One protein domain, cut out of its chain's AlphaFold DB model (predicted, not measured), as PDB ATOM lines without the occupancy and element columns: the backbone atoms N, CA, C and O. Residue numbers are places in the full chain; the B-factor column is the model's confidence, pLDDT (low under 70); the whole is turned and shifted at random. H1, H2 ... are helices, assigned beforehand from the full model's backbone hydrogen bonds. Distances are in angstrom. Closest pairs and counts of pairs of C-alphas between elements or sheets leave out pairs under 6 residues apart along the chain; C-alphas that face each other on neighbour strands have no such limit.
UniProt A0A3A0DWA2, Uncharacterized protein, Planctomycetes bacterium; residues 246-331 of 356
ATOM      1  N   ASN A 246       1.658  20.879 103.132       98.12
ATOM      2  CA  ASN A 246       0.941  21.348 104.308       98.12
ATOM      3  C   ASN A 246       1.560  22.652 104.840       98.12
ATOM      4  O   ASN A 246       2.705  22.995 104.546       98.12
ATOM      5  N   ALA A 247       0.795  23.387 105.650       96.38
ATOM      6  CA  ALA A 247       1.229  24.672 106.207       96.38
ATOM      7  C   ALA A 247       2.453  24.558 107.140       96.38
ATOM      8  O   ALA A 247       3.217  25.512 107.261       96.38
ATOM      9  N   ASP A 248       2.654  23.392 107.760       95.94
ATOM     10  CA  ASP A 248       3.798  23.077 108.625       95.94
ATOM     11  C   ASP A 248       5.086  22.737 107.847       95.94
ATOM     12  O   ASP A 248       6.120  22.483 108.455       95.94
ATOM     13  N   GLY A 249       5.042  22.749 106.511       97.69
ATOM     14  CA  GLY A 249       6.173  22.433 105.637       97.69
ATOM     15  C   GLY A 249       6.238  20.967 105.207       97.69
ATOM     16  O   GLY A 249       6.857  20.679 104.181       97.69
ATOM     17  N   GLY A 250       5.558  20.061 105.917       98.12
ATOM     18  CA  GLY A 250       5.444  18.657 105.531       98.12
ATOM     19  C   GLY A 250       4.599  18.458 104.272       98.12
ATOM     20  O   GLY A 250       3.893  19.359 103.821       98.12
ATOM     21  N   PHE A 251       4.632  17.256 103.701       98.31
ATOM     22  CA  PHE A 251       3.770  16.890 102.572       98.31
ATOM     23  C   PHE A 251       2.584  16.045 103.021       98.31
ATOM     24  O   PHE A 251       2.581  15.475 104.116       98.31
ATOM     25  N   SER A 252       1.570  15.966 102.156       97.81
ATOM     26  CA  SER A 252       0.365  15.204 102.438       97.81
ATOM     27  C   SER A 252       0.678  13.773 102.863       97.81
ATOM     28  O   SER A 252       1.407  13.045 102.184       97.81
ATOM     29  N   THR A 253       0.052  13.317 103.948       96.25
ATOM     30  CA  THR A 253       0.132  11.914 104.370       96.25
ATOM     31  C   THR A 253      -0.592  10.969 103.411       96.25
ATOM     32  O   THR A 253      -0.530   9.762 103.618       96.25
ATOM     33  N   ALA A 254      -1.196  11.468 102.330       95.56
ATOM     34  CA  ALA A 254      -1.675  10.702 101.182       95.56
ATOM     35  C   ALA A 254      -0.758  10.835  99.942       95.56
ATOM     36  O   ALA A 254      -1.181  10.530  98.829       95.56
ATOM     37  N   PHE A 255       0.500  11.254 100.126       96.00
ATOM     38  CA  PHE A 255       1.470  11.520  99.058       96.00
ATOM     39  C   PHE A 255       0.975  12.592  98.072       96.00
ATOM     40  O   PHE A 255       0.869  13.759  98.444       96.00
ATOM     41  N   LEU A 256       0.697  12.213  96.819       96.50
ATOM     42  CA  LEU A 256       0.305  13.122  95.741       96.50
ATOM     43  C   LEU A 256      -1.194  13.038  95.390       96.50
ATOM     44  O   LEU A 256      -1.656  13.771  94.514       96.50
ATOM     45  N   ASP A 257      -1.959  12.186  96.078       93.56
ATOM     46  CA  ASP A 257      -3.345  11.874  95.709       93.56
ATOM     47  C   ASP A 257      -4.317  12.985  96.111       93.56
ATOM     48  O   ASP A 257      -5.067  13.493  95.280       93.56
ATOM     49  N   TYR A 258      -4.297  13.395  97.378       94.88
ATOM     50  CA  TYR A 258      -5.141  14.453  97.935       94.88
ATOM     51  C   TYR A 258      -4.493  15.049  99.189       94.88
ATOM     52  O   TYR A 258      -3.535  14.492  99.723       94.88
ATOM     53  N   ARG A 259      -4.999  16.194  99.666       96.69
ATOM     54  CA  ARG A 259      -4.500  16.851 100.885       96.69
ATOM     55  C   ARG A 259      -4.869  16.048 102.133       96.69
ATOM     56  O   ARG A 259      -6.037  15.747 102.351       96.69
ATOM     57  N   GLU A 260      -3.884  15.753 102.971       96.38
ATOM     58  CA  GLU A 260      -4.051  15.003 104.215       96.38
ATOM     59  C   GLU A 260      -2.911  15.350 105.188       96.38
ATOM     60  O   GLU A 260      -1.766  15.509 104.773       96.38
ATOM     61  N   ASN A 261      -3.186  15.450 106.489       96.25
ATOM     62  CA  ASN A 261      -2.145  15.668 107.499       96.25
ATOM     63  C   ASN A 261      -2.412  14.834 108.761       96.25
ATOM     64  O   ASN A 261      -2.752  15.359 109.823       96.25
ATOM     65  N   ARG A 262      -2.297  13.506 108.645       93.62
ATOM     66  CA  ARG A 262      -2.472  12.583 109.784       93.62
ATOM     67  C   ARG A 262      -1.400  12.821 110.846       93.62
ATOM     68  O   ARG A 262      -0.255  13.076 110.501       93.62
ATOM     69  N   GLY A 263      -1.749  12.682 112.127       91.25
ATOM     70  CA  GLY A 263      -0.837  12.915 113.260       91.25
ATOM     71  C   GLY A 263       0.257  11.857 113.480       91.25
ATOM     72  O   GLY A 263       1.161  12.087 114.273       91.25
ATOM     73  N   ASP A 264       0.196  10.715 112.790       93.19
ATOM     74  CA  ASP A 264       1.168   9.625 112.942       93.19
ATOM     75  C   ASP A 264       2.560  10.037 112.428       93.19
ATOM     76  O   ASP A 264       2.746  10.329 111.242       93.19
ATOM     77  N   VAL A 265       3.544  10.074 113.331       94.31
ATOM     78  CA  VAL A 265       4.892  10.586 113.039       94.31
ATOM     79  C   VAL A 265       5.623   9.740 111.994       94.31
ATOM     80  O   VAL A 265       6.282  10.292 111.112       94.31
ATOM     81  N   THR A 266       5.459   8.415 112.029       93.25
ATOM     82  CA  THR A 266       6.071   7.505 111.054       93.25
ATOM     83  C   THR A 266       5.476   7.731 109.671       93.25
ATOM     84  O   THR A 266       6.209   7.804 108.690       93.25
ATOM     85  N   ARG A 267       4.159   7.915 109.557       95.25
ATOM     86  CA  ARG A 267       3.474   8.212 108.298       95.25
ATOM     87  C   ARG A 267       3.879   9.572 107.750       95.25
ATOM     88  O   ARG A 267       4.082   9.681 106.541       95.25
ATOM     89  N   ARG A 268       4.018  10.582 108.612       97.19
ATOM     90  CA  ARG A 268       4.526  11.914 108.245       97.19
ATOM     91  C   ARG A 268       5.945  11.840 107.699       97.19
ATOM     92  O   ARG A 268       6.193  12.420 106.642       97.19
ATOM     93  N   LEU A 269       6.833  11.104 108.373       97.62
ATOM     94  CA  LEU A 269       8.203  10.871 107.918       97.62
ATOM     95  C   LEU A 269       8.217  10.120 106.585       97.62
ATOM     96  O   LEU A 269       8.872  10.564 105.650       97.62
ATOM     97  N   THR A 270       7.441   9.039 106.463       96.69
ATOM     98  CA  THR A 270       7.315   8.271 105.218       96.69
ATOM     99  C   THR A 270       6.876   9.169 104.068       96.69
ATOM    100  O   THR A 270       7.558   9.230 103.053       96.69
ATOM    101  N   ALA A 271       5.756   9.879 104.201       97.19
ATOM    102  CA  ALA A 271       5.226  10.669 103.096       97.19
ATOM    103  C   ALA A 271       6.118  11.869 102.764       97.19
ATOM    104  O   ALA A 271       6.480  12.062 101.605       97.19
ATOM    105  N   SER A 272       6.527  12.638 103.777       98.31
ATOM    106  CA  SER A 272       7.342  13.837 103.557       98.31
ATOM    107  C   SER A 272       8.752  13.495 103.092       98.31
ATOM    108  O   SER A 272       9.262  14.181 102.218       98.31
ATOM    109  N   GLY A 273       9.351  12.417 103.605       98.19
ATOM    110  CA  GLY A 273      10.664  11.936 103.177       98.19
ATOM    111  C   GLY A 273      10.685  11.539 101.702       98.19
ATOM    112  O   GLY A 273      11.529  12.032 100.967       98.19
ATOM    113  N   HIS A 274       9.717  10.739 101.237       98.12
ATOM    114  CA  HIS A 274       9.661  10.330  99.824       98.12
ATOM    115  C   HIS A 274       9.351  11.502  98.882       98.12
ATOM    116  O   HIS A 274       9.942  11.606  97.808       98.12
ATOM    117  N   VAL A 275       8.420  12.394  99.251       98.50
ATOM    118  CA  VAL A 275       8.101  13.554  98.398       98.50
ATOM    119  C   VAL A 275       9.291  14.511  98.349       98.50
ATOM    120  O   VAL A 275       9.647  14.982  97.269       98.50
ATOM    121  N   LEU A 276       9.941  14.762  99.491       98.75
ATOM    122  CA  LEU A 276      11.138  15.592  99.542       98.75
ATOM    123  C   LEU A 276      12.284  14.966  98.747       98.75
ATOM    124  O   LEU A 276      12.937  15.697  98.022       98.75
ATOM    125  N   GLU A 277      12.508  13.654  98.824       98.62
ATOM    126  CA  GLU A 277      13.530  12.956  98.029       98.62
ATOM    127  C   GLU A 277      13.299  13.165  96.528       98.62
ATOM    128  O   GLU A 277      14.197  13.615  95.813       98.62
ATOM    129  N   TYR A 278      12.070  12.929  96.057       98.50
ATOM    130  CA  TYR A 278      11.703  13.150  94.660       98.50
ATOM    131  C   TYR A 278      11.949  14.599  94.216       98.50
ATOM    132  O   TYR A 278      12.503  14.833  93.139       98.50
ATOM    133  N   LEU A 279      11.568  15.585  95.029       98.69
ATOM    134  CA  LEU A 279      11.780  16.999  94.715       98.69
ATOM    135  C   LEU A 279      13.259  17.395  94.790       98.69
ATOM    136  O   LEU A 279      13.757  18.068  93.888       98.69
ATOM    137  N   ALA A 280      13.970  16.947  95.826       98.19
ATOM    138  CA  ALA A 280      15.393  17.187  96.030       98.19
ATOM    139  C   ALA A 280      16.212  16.641  94.866       98.19
ATOM    140  O   ALA A 280      17.213  17.248  94.494       98.19
ATOM    141  N   TYR A 281      15.781  15.531  94.271       97.12
ATOM    142  CA  TYR A 281      16.400  14.975  93.079       97.12
ATOM    143  C   TYR A 281      15.979  15.727  91.807       97.12
ATOM    144  O   TYR A 281      16.829  16.148  91.029       97.12
ATOM    145  N   SER A 282      14.677  15.955  91.612       98.00
ATOM    146  CA  SER A 282      14.140  16.340  90.299       98.00
ATOM    147  C   SER A 282      14.071  17.835  89.996       98.00
ATOM    148  O   SER A 282      13.978  18.225  88.826       98.00
ATOM    149  N   LEU A 283      14.061  18.698  91.012       98.25
ATOM    150  CA  LEU A 283      13.962  20.142  90.799       98.25
ATOM    151  C   LEU A 283      15.273  20.719  90.248       98.25
ATOM    152  O   LEU A 283      16.348  20.228  90.600       98.25
ATOM    153  N   PRO A 284      15.233  21.801  89.450       95.75
ATOM    154  CA  PRO A 284      16.414  22.616  89.170       95.75
ATOM    155  C   PRO A 284      17.060  23.120  90.466       95.75
ATOM    156  O   PRO A 284      16.368  23.353  91.459       95.75
ATOM    157  N   LYS A 285      18.386  23.300  90.463       94.38
ATOM    158  CA  LYS A 285      19.147  23.655  91.676       94.38
ATOM    159  C   LYS A 285      18.647  24.961  92.298       94.38
ATOM    160  O   LYS A 285      18.582  25.077  93.515       94.38
ATOM    161  N   GLU A 286      18.251  25.915  91.466       93.62
ATOM    162  CA  GLU A 286      17.771  27.237  91.868       93.62
ATOM    163  C   GLU A 286      16.479  27.142  92.691       93.62
ATOM    164  O   GLU A 286      16.271  27.929  93.609       93.62
ATOM    165  N   GLN A 287      15.631  26.147  92.411       96.06
ATOM    166  CA  GLN A 287      14.376  25.938  93.138       96.06
ATOM    167  C   GLN A 287      14.574  25.270  94.504       96.06
ATOM    168  O   GLN A 287      13.654  25.275  95.316       96.06
ATOM    169  N   LEU A 288      15.763  24.731  94.798       96.38
ATOM    170  CA  LEU A 288      16.065  24.174  96.120       96.38
ATOM    171  C   LEU A 288      16.271  25.261  97.189       96.38
ATOM    172  O   LEU A 288      16.264  24.945  98.373       96.38
ATOM    173  N   ALA A 289      16.436  26.523  96.778       93.56
ATOM    174  CA  ALA A 289      16.450  27.691  97.662       93.56
ATOM    175  C   ALA A 289      15.055  28.336  97.827       93.56
ATOM    176  O   ALA A 289      14.931  29.382  98.460       93.56
ATOM    177  N   ASP A 290      13.997  27.761  97.236       95.81
ATOM    178  CA  ASP A 290      12.629  28.245  97.446       95.81
ATOM    179  C   ASP A 290      12.245  28.059  98.930       95.81
ATOM    180  O   ASP A 290      12.405  26.954  99.460       95.81
ATOM    181  N   PRO A 291      11.668  29.074  99.604       96.19
ATOM    182  CA  PRO A 291      11.263  28.956 101.004       96.19
ATOM    183  C   PRO A 291      10.317  27.781 101.292       96.19
ATOM    184  O   PRO A 291      10.290  27.264 102.408       96.19
ATOM    185  N   ARG A 292       9.509  27.345 100.316       97.19
ATOM    186  CA  ARG A 292       8.674  26.137 100.427       97.19
ATOM    187  C   ARG A 292       9.521  24.877 100.517       97.19
ATOM    188  O   ARG A 292       9.205  24.005 101.323       97.19
ATOM    189  N   PHE A 293      10.579  24.787  99.714       98.38
ATOM    190  CA  PHE A 293      11.507  23.663  99.737       98.38
ATOM    191  C   PHE A 293      12.289  23.643 101.054       98.38
ATOM    192  O   PHE A 293      12.305  22.620 101.735       98.38
ATOM    193  N   GLU A 294      12.842  24.781 101.480       97.81
ATOM    194  CA  GLU A 294      13.581  24.885 102.748       97.81
ATOM    195  C   GLU A 294      12.722  24.517 103.965       97.81
ATOM    196  O   GLU A 294      13.196  23.808 104.851       97.81
ATOM    197  N   ARG A 295      11.436  24.900 103.989       98.44
ATOM    198  CA  ARG A 295      10.500  24.452 105.038       98.44
ATOM    199  C   ARG A 295      10.273  22.942 105.029       98.44
ATOM    200  O   ARG A 295      10.131  22.357 106.097       98.44
ATOM    201  N   ALA A 296      10.241  22.302 103.860       98.75
ATOM    202  CA  ALA A 296      10.121  20.847 103.780       98.75
ATOM    203  C   ALA A 296      11.389  20.140 104.279       98.75
ATOM    204  O   ALA A 296      11.289  19.144 105.000       98.75
ATOM    205  N   VAL A 297      12.568  20.672 103.941       98.81
ATOM    206  CA  VAL A 297      13.853  20.200 104.482       98.81
ATOM    207  C   VAL A 297      13.861  20.336 105.999       98.81
ATOM    208  O   VAL A 297      14.142  19.356 106.686       98.81
ATOM    209  N   ASP A 298      13.507  21.511 106.526       98.75
ATOM    210  CA  ASP A 298      13.463  21.769 107.966       98.75
ATOM    211  C   ASP A 298      12.496  20.821 108.681       98.75
ATOM    212  O   ASP A 298      12.865  20.205 109.680       98.75
ATOM    213  N   TYR A 299      11.301  20.623 108.118       98.75
ATOM    214  CA  TYR A 299      10.297  19.706 108.647       98.75
ATOM    215  C   TYR A 299      10.832  18.270 108.754       98.75
ATOM    216  O   TYR A 299      10.752  17.658 109.821       98.75
ATOM    217  N   VAL A 300      11.423  17.730 107.680       98.81
ATOM    218  CA  VAL A 300      11.989  16.368 107.682       98.81
ATOM    219  C   VAL A 300      13.175  16.259 108.642       98.81
ATOM    220  O   VAL A 300      13.246  15.292 109.404       98.81
ATOM    221  N   ALA A 301      14.073  17.247 108.672       98.69
ATOM    222  CA  ALA A 301      15.190  17.248 109.614       98.69
ATOM    223  C   ALA A 301      14.696  17.295 111.069       98.69
ATOM    224  O   ALA A 301      15.175  16.526 111.897       98.69
ATOM    225  N   THR A 302      13.690  18.110 111.387       98.56
ATOM    226  CA  THR A 302      13.092  18.178 112.731       98.56
ATOM    227  C   THR A 302      12.361  16.895 113.128       98.56
ATOM    228  O   THR A 302      12.340  16.540 114.310       98.56
ATOM    229  N   LEU A 303      11.798  16.140 112.180       98.12
ATOM    230  CA  LEU A 303      11.254  14.819 112.497       98.12
ATOM    231  C   LEU A 303      12.333  13.853 112.998       98.12
ATOM    232  O   LEU A 303      12.012  13.051 113.875       98.12
ATOM    233  N   LEU A 304      13.562  13.954 112.486       98.50
ATOM    234  CA  LEU A 304      14.689  13.059 112.773       98.50
ATOM    235  C   LEU A 304      15.627  13.567 113.886       98.50
ATOM    236  O   LEU A 304      16.287  12.763 114.541       98.50
ATOM    237  N   GLU A 305      15.707  14.878 114.115       98.06
ATOM    238  CA  GLU A 305      16.656  15.495 115.053       98.06
ATOM    239  C   GLU A 305      16.530  14.901 116.470       98.06
ATOM    240  O   GLU A 305      15.448  14.879 117.060       98.06
ATOM    241  N   GLY A 306      17.651  14.389 117.003       95.81
ATOM    242  CA  GLY A 306      17.737  13.762 118.330       95.81
ATOM    243  C   GLY A 306      17.014  12.415 118.469       95.81
ATOM    244  O   GLY A 306      16.757  11.973 119.589       95.81
ATOM    245  N   LYS A 307      16.629  11.780 117.355       96.25
ATOM    246  CA  LYS A 307      15.849  10.528 117.327       96.25
ATOM    247  C   LYS A 307      16.558   9.399 116.588       96.25
ATOM    248  O   LYS A 307      15.913   8.463 116.107       96.25
ATOM    249  N   GLU A 308      17.886   9.432 116.548       93.38
ATOM    250  CA  GLU A 308      18.709   8.369 115.967       93.38
ATOM    251  C   GLU A 308      18.543   7.014 116.688       93.38
ATOM    252  O   GLU A 308      18.780   5.967 116.096       93.38
ATOM    253  N   GLY A 309      18.085   7.012 117.948       90.00
ATOM    254  CA  GLY A 309      17.757   5.797 118.709       90.00
ATOM    255  C   GLY A 309      16.315   5.292 118.551       90.00
ATOM    256  O   GLY A 309      15.969   4.255 119.114       90.00
ATOM    257  N   THR A 310      15.446   6.010 117.834       92.06
ATOM    258  CA  THR A 310      14.046   5.604 117.644       92.06
ATOM    259  C   THR A 310      13.950   4.434 116.650       92.06
ATOM    260  O   THR A 310      14.635   4.451 115.622       92.06
ATOM    261  N   PRO A 311      13.080   3.430 116.890       91.62
ATOM    262  CA  PRO A 311      12.868   2.304 115.978       91.62
ATOM    263  C   PRO A 311      12.019   2.719 114.765       91.62
ATOM    264  O   PRO A 311      10.884   2.280 114.582       91.62
ATOM    265  N   TRP A 312      12.556   3.611 113.935       94.88
ATOM    266  CA  TRP A 312      11.905   4.035 112.703       94.88
ATOM    267  C   TRP A 312      11.704   2.864 111.744       94.88
ATOM    268  O   TRP A 312      12.565   1.990 111.618       94.88
ATOM    269  N   HIS A 313      10.623   2.918 110.961       94.75
ATOM    270  CA  HIS A 313      10.529   2.106 109.753       94.75
ATOM    271  C   HIS A 313      11.733   2.412 108.843       94.75
ATOM    272  O   HIS A 313      11.902   3.551 108.396       94.75
ATOM    273  N   ARG A 314      12.577   1.406 108.575       94.06
ATOM    274  CA  ARG A 314      13.915   1.614 107.988       94.06
ATOM    275  C   ARG A 314      13.882   2.257 106.607       94.06
ATOM    276  O   ARG A 314      14.659   3.170 106.364       94.06
ATOM    277  N   GLY A 315      12.927   1.886 105.754       93.38
ATOM    278  CA  GLY A 315      12.768   2.539 104.452       93.38
ATOM    279  C   GLY A 315      12.315   3.997 104.559       93.38
ATOM    280  O   GLY A 315      12.787   4.843 103.813       93.38
ATOM    281  N   ALA A 316      11.465   4.330 105.537       95.12
ATOM    282  CA  ALA A 316      10.997   5.707 105.721       95.12
ATOM    283  C   ALA A 316      12.141   6.619 106.179       95.12
ATOM    284  O   ALA A 316      12.333   7.705 105.638       95.12
ATOM    285  N   MET A 317      12.922   6.135 107.147       97.25
ATOM    286  CA  MET A 317      14.130   6.797 107.623       97.25
ATOM    287  C   MET A 317      15.182   6.917 106.515       97.25
ATOM    288  O   MET A 317      15.724   7.999 106.328       97.25
ATOM    289  N   GLY A 318      15.438   5.842 105.763       96.44
ATOM    290  CA  GLY A 318      16.408   5.829 104.667       96.44
ATOM    291  C   GLY A 318      16.096   6.872 103.594       96.44
ATOM    292  O   GLY A 318      16.952   7.697 103.291       96.44
ATOM    293  N   HIS A 319      14.854   6.920 103.102       97.50
ATOM    294  CA  HIS A 319      14.433   7.923 102.115       97.50
ATOM    295  C   HIS A 319      14.463   9.355 102.666       97.50
ATOM    296  O   HIS A 319      14.870  10.280 101.969       97.50
ATOM    297  N   ALA A 320      14.090   9.559 103.934       98.38
ATOM    298  CA  ALA A 320      14.188  10.873 104.566       98.38
ATOM    299  C   ALA A 320      15.646  11.350 104.694       98.38
ATOM    300  O   ALA A 320      15.948  12.493 104.354       98.38
ATOM    301  N   LEU A 321      16.560  10.479 105.134       98.06
ATOM    302  CA  LEU A 321      17.991  10.788 105.208       98.06
ATOM    303  C   LEU A 321      18.583  11.024 103.815       98.06
ATOM    304  O   LEU A 321      19.343  11.969 103.632       98.06
ATOM    305  N   HIS A 322      18.199  10.223 102.822       97.75
ATOM    306  CA  HIS A 322      18.658  10.401 101.448       97.75
ATOM    307  C   HIS A 322      18.185  11.735 100.854       97.75
ATOM    308  O   HIS A 322      18.985  12.450 100.255       97.75
ATOM    309  N   ALA A 323      16.943  12.153 101.116       98.38
ATOM    310  CA  ALA A 323      16.455  13.475 100.726       98.38
ATOM    311  C   ALA A 323      17.321  14.615 101.298       98.38
ATOM    312  O   ALA A 323      17.701  15.545 100.579       98.38
ATOM    313  N   LEU A 324      17.676  14.523 102.587       98.50
ATOM    314  CA  LEU A 324      18.565  15.482 103.248       98.50
ATOM    315  C   LEU A 324      19.993  15.433 102.678       98.50
ATOM    316  O   LEU A 324      20.615  16.483 102.508       98.50
ATOM    317  N   ALA A 325      20.499  14.245 102.344       97.31
ATOM    318  CA  ALA A 325      21.812  14.063 101.729       97.31
ATOM    319  C   ALA A 325      21.880  14.682 100.322       97.31
ATOM    320  O   ALA A 325      22.839  15.395 100.019       97.31
ATOM    321  N   ILE A 326      20.843  14.505  99.494       97.06
ATOM    322  CA  ILE A 326      20.745  15.145  98.173       97.06
ATOM    323  C   ILE A 326      20.720  16.672  98.321       97.06
ATOM    324  O   ILE A 326      21.420  17.377  97.589       97.06
ATOM    325  N   TYR A 327      19.956  17.206  99.280       97.62
ATOM    326  CA  TYR A 327      19.962  18.643  99.556       97.62
ATOM    327  C   TYR A 327      21.356  19.136  99.970       97.62
ATOM    328  O   TYR A 327      21.857  20.108  99.401       97.62
ATOM    329  N   GLU A 328      22.022  18.445 100.901       96.00
ATOM    330  CA  GLU A 328      23.383  18.791 101.319       96.00
ATOM    331  C   GLU A 328      24.359  18.780 100.135       96.00
ATOM    332  O   GLU A 328      25.149  19.714  99.971       96.00
ATOM    333  N   GLN A 329      24.276  17.768  99.273       94.31
ATOM    334  CA  GLN A 329      25.110  17.666  98.082       94.31
ATOM    335  C   GLN A 329      24.886  18.844  97.132       94.31
ATOM    336  O   GLN A 329      25.832  19.502  96.692       94.31
ATOM    337  N   ARG A 330      23.626  19.129  96.805       94.88
ATOM    338  CA  ARG A 330      23.282  20.107  95.768       94.88
ATOM    339  C   ARG A 330      23.437  21.554  96.239       94.88
ATOM    340  O   ARG A 330      23.811  22.404  95.423       94.88
ATOM    341  N   MET A 331      23.190  21.825  97.524       94.94
ATOM    342  CA  MET A 331      23.109  23.182  98.084       94.94
ATOM    343  C   MET A 331      24.210  23.537  99.079       94.94
ATOM    344  O   MET A 331      24.520  24.716  99.224       94.94
TER     345      MET A 331
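Overview. This is residues 246 to 331 of the 356 residues of an uncharacterized protein of Planctomycetes bacterium (UniProt A0A3A0DWA2). Three helices, H1, H3 and H4, pack as a small up-and-down bundle in which H1 and H4 lie closely together and H3 crosses over both at a slant. Short H2 sits at one end of the bundle by the last residues of H4, and the unnamed residues 246 to 264 loop out on the side of H1 away from H4. The printed part has 86 residues and four named helices, H1 to H4 in chain order, with no named strand; its class is all helix. It is compact, with a radius of gyration of the C-alphas of 12.0 A and spans of 34 by 29 by 18 A.

Arrangement. H1, residues 265 to 282, touches H4, residues 314 to 331, the same way at 37 degrees, only just a steep tilt; their closest C-alphas, Gly 273 and Ala 320, are 3.9 A apart. H3, residues 291 to 304, touches H1 at a steep tilt of 43 degrees, opposite ways; the closest C-alphas are those of Gly 273 and Val 300, 6.5 A apart. H3 and H4 form a helical hairpin at a steep tilt of 43 degrees and touch through residues 297 to 301 and 320 to 324 alone; the C-alphas of Val 300 and Ala 320 are closest, at 6.7 A. H2, residues 285 to 289, touches residues 327 to 331 of H4 alone, with the C-alphas of Lys 285 and Arg 330 closest at 6.8 A. H2 is close to but not clearly touching H1, with the C-alphas of Ala 280 and Leu 288 closest at 7.0 A. In H1, H3 and H4 every O i to N i+4 pair is within hydrogen-bond range; in H2 0 of 1 is, beside 2 of 2 O i to N i+3 pairs.

Along the chain. H1 runs 25.2 A from C-alpha 265 at (4.892, 10.586, 113.039). H2 measures 7.7 A and H3 20.1 A. H4 runs 25.5 A and ends at C-alpha 331, (23.109, 23.182, 98.084).

Size, cuts and confidence. The farthest C-alphas, Glu 286 and Pro 311, are 35.0 A apart. The printed part has no cut. The links H1 to H2 and H2 to H3 are tight, and H3 to H4 is short. Mean pLDDT of the printed part is 96.5, and no printed residue is under 70.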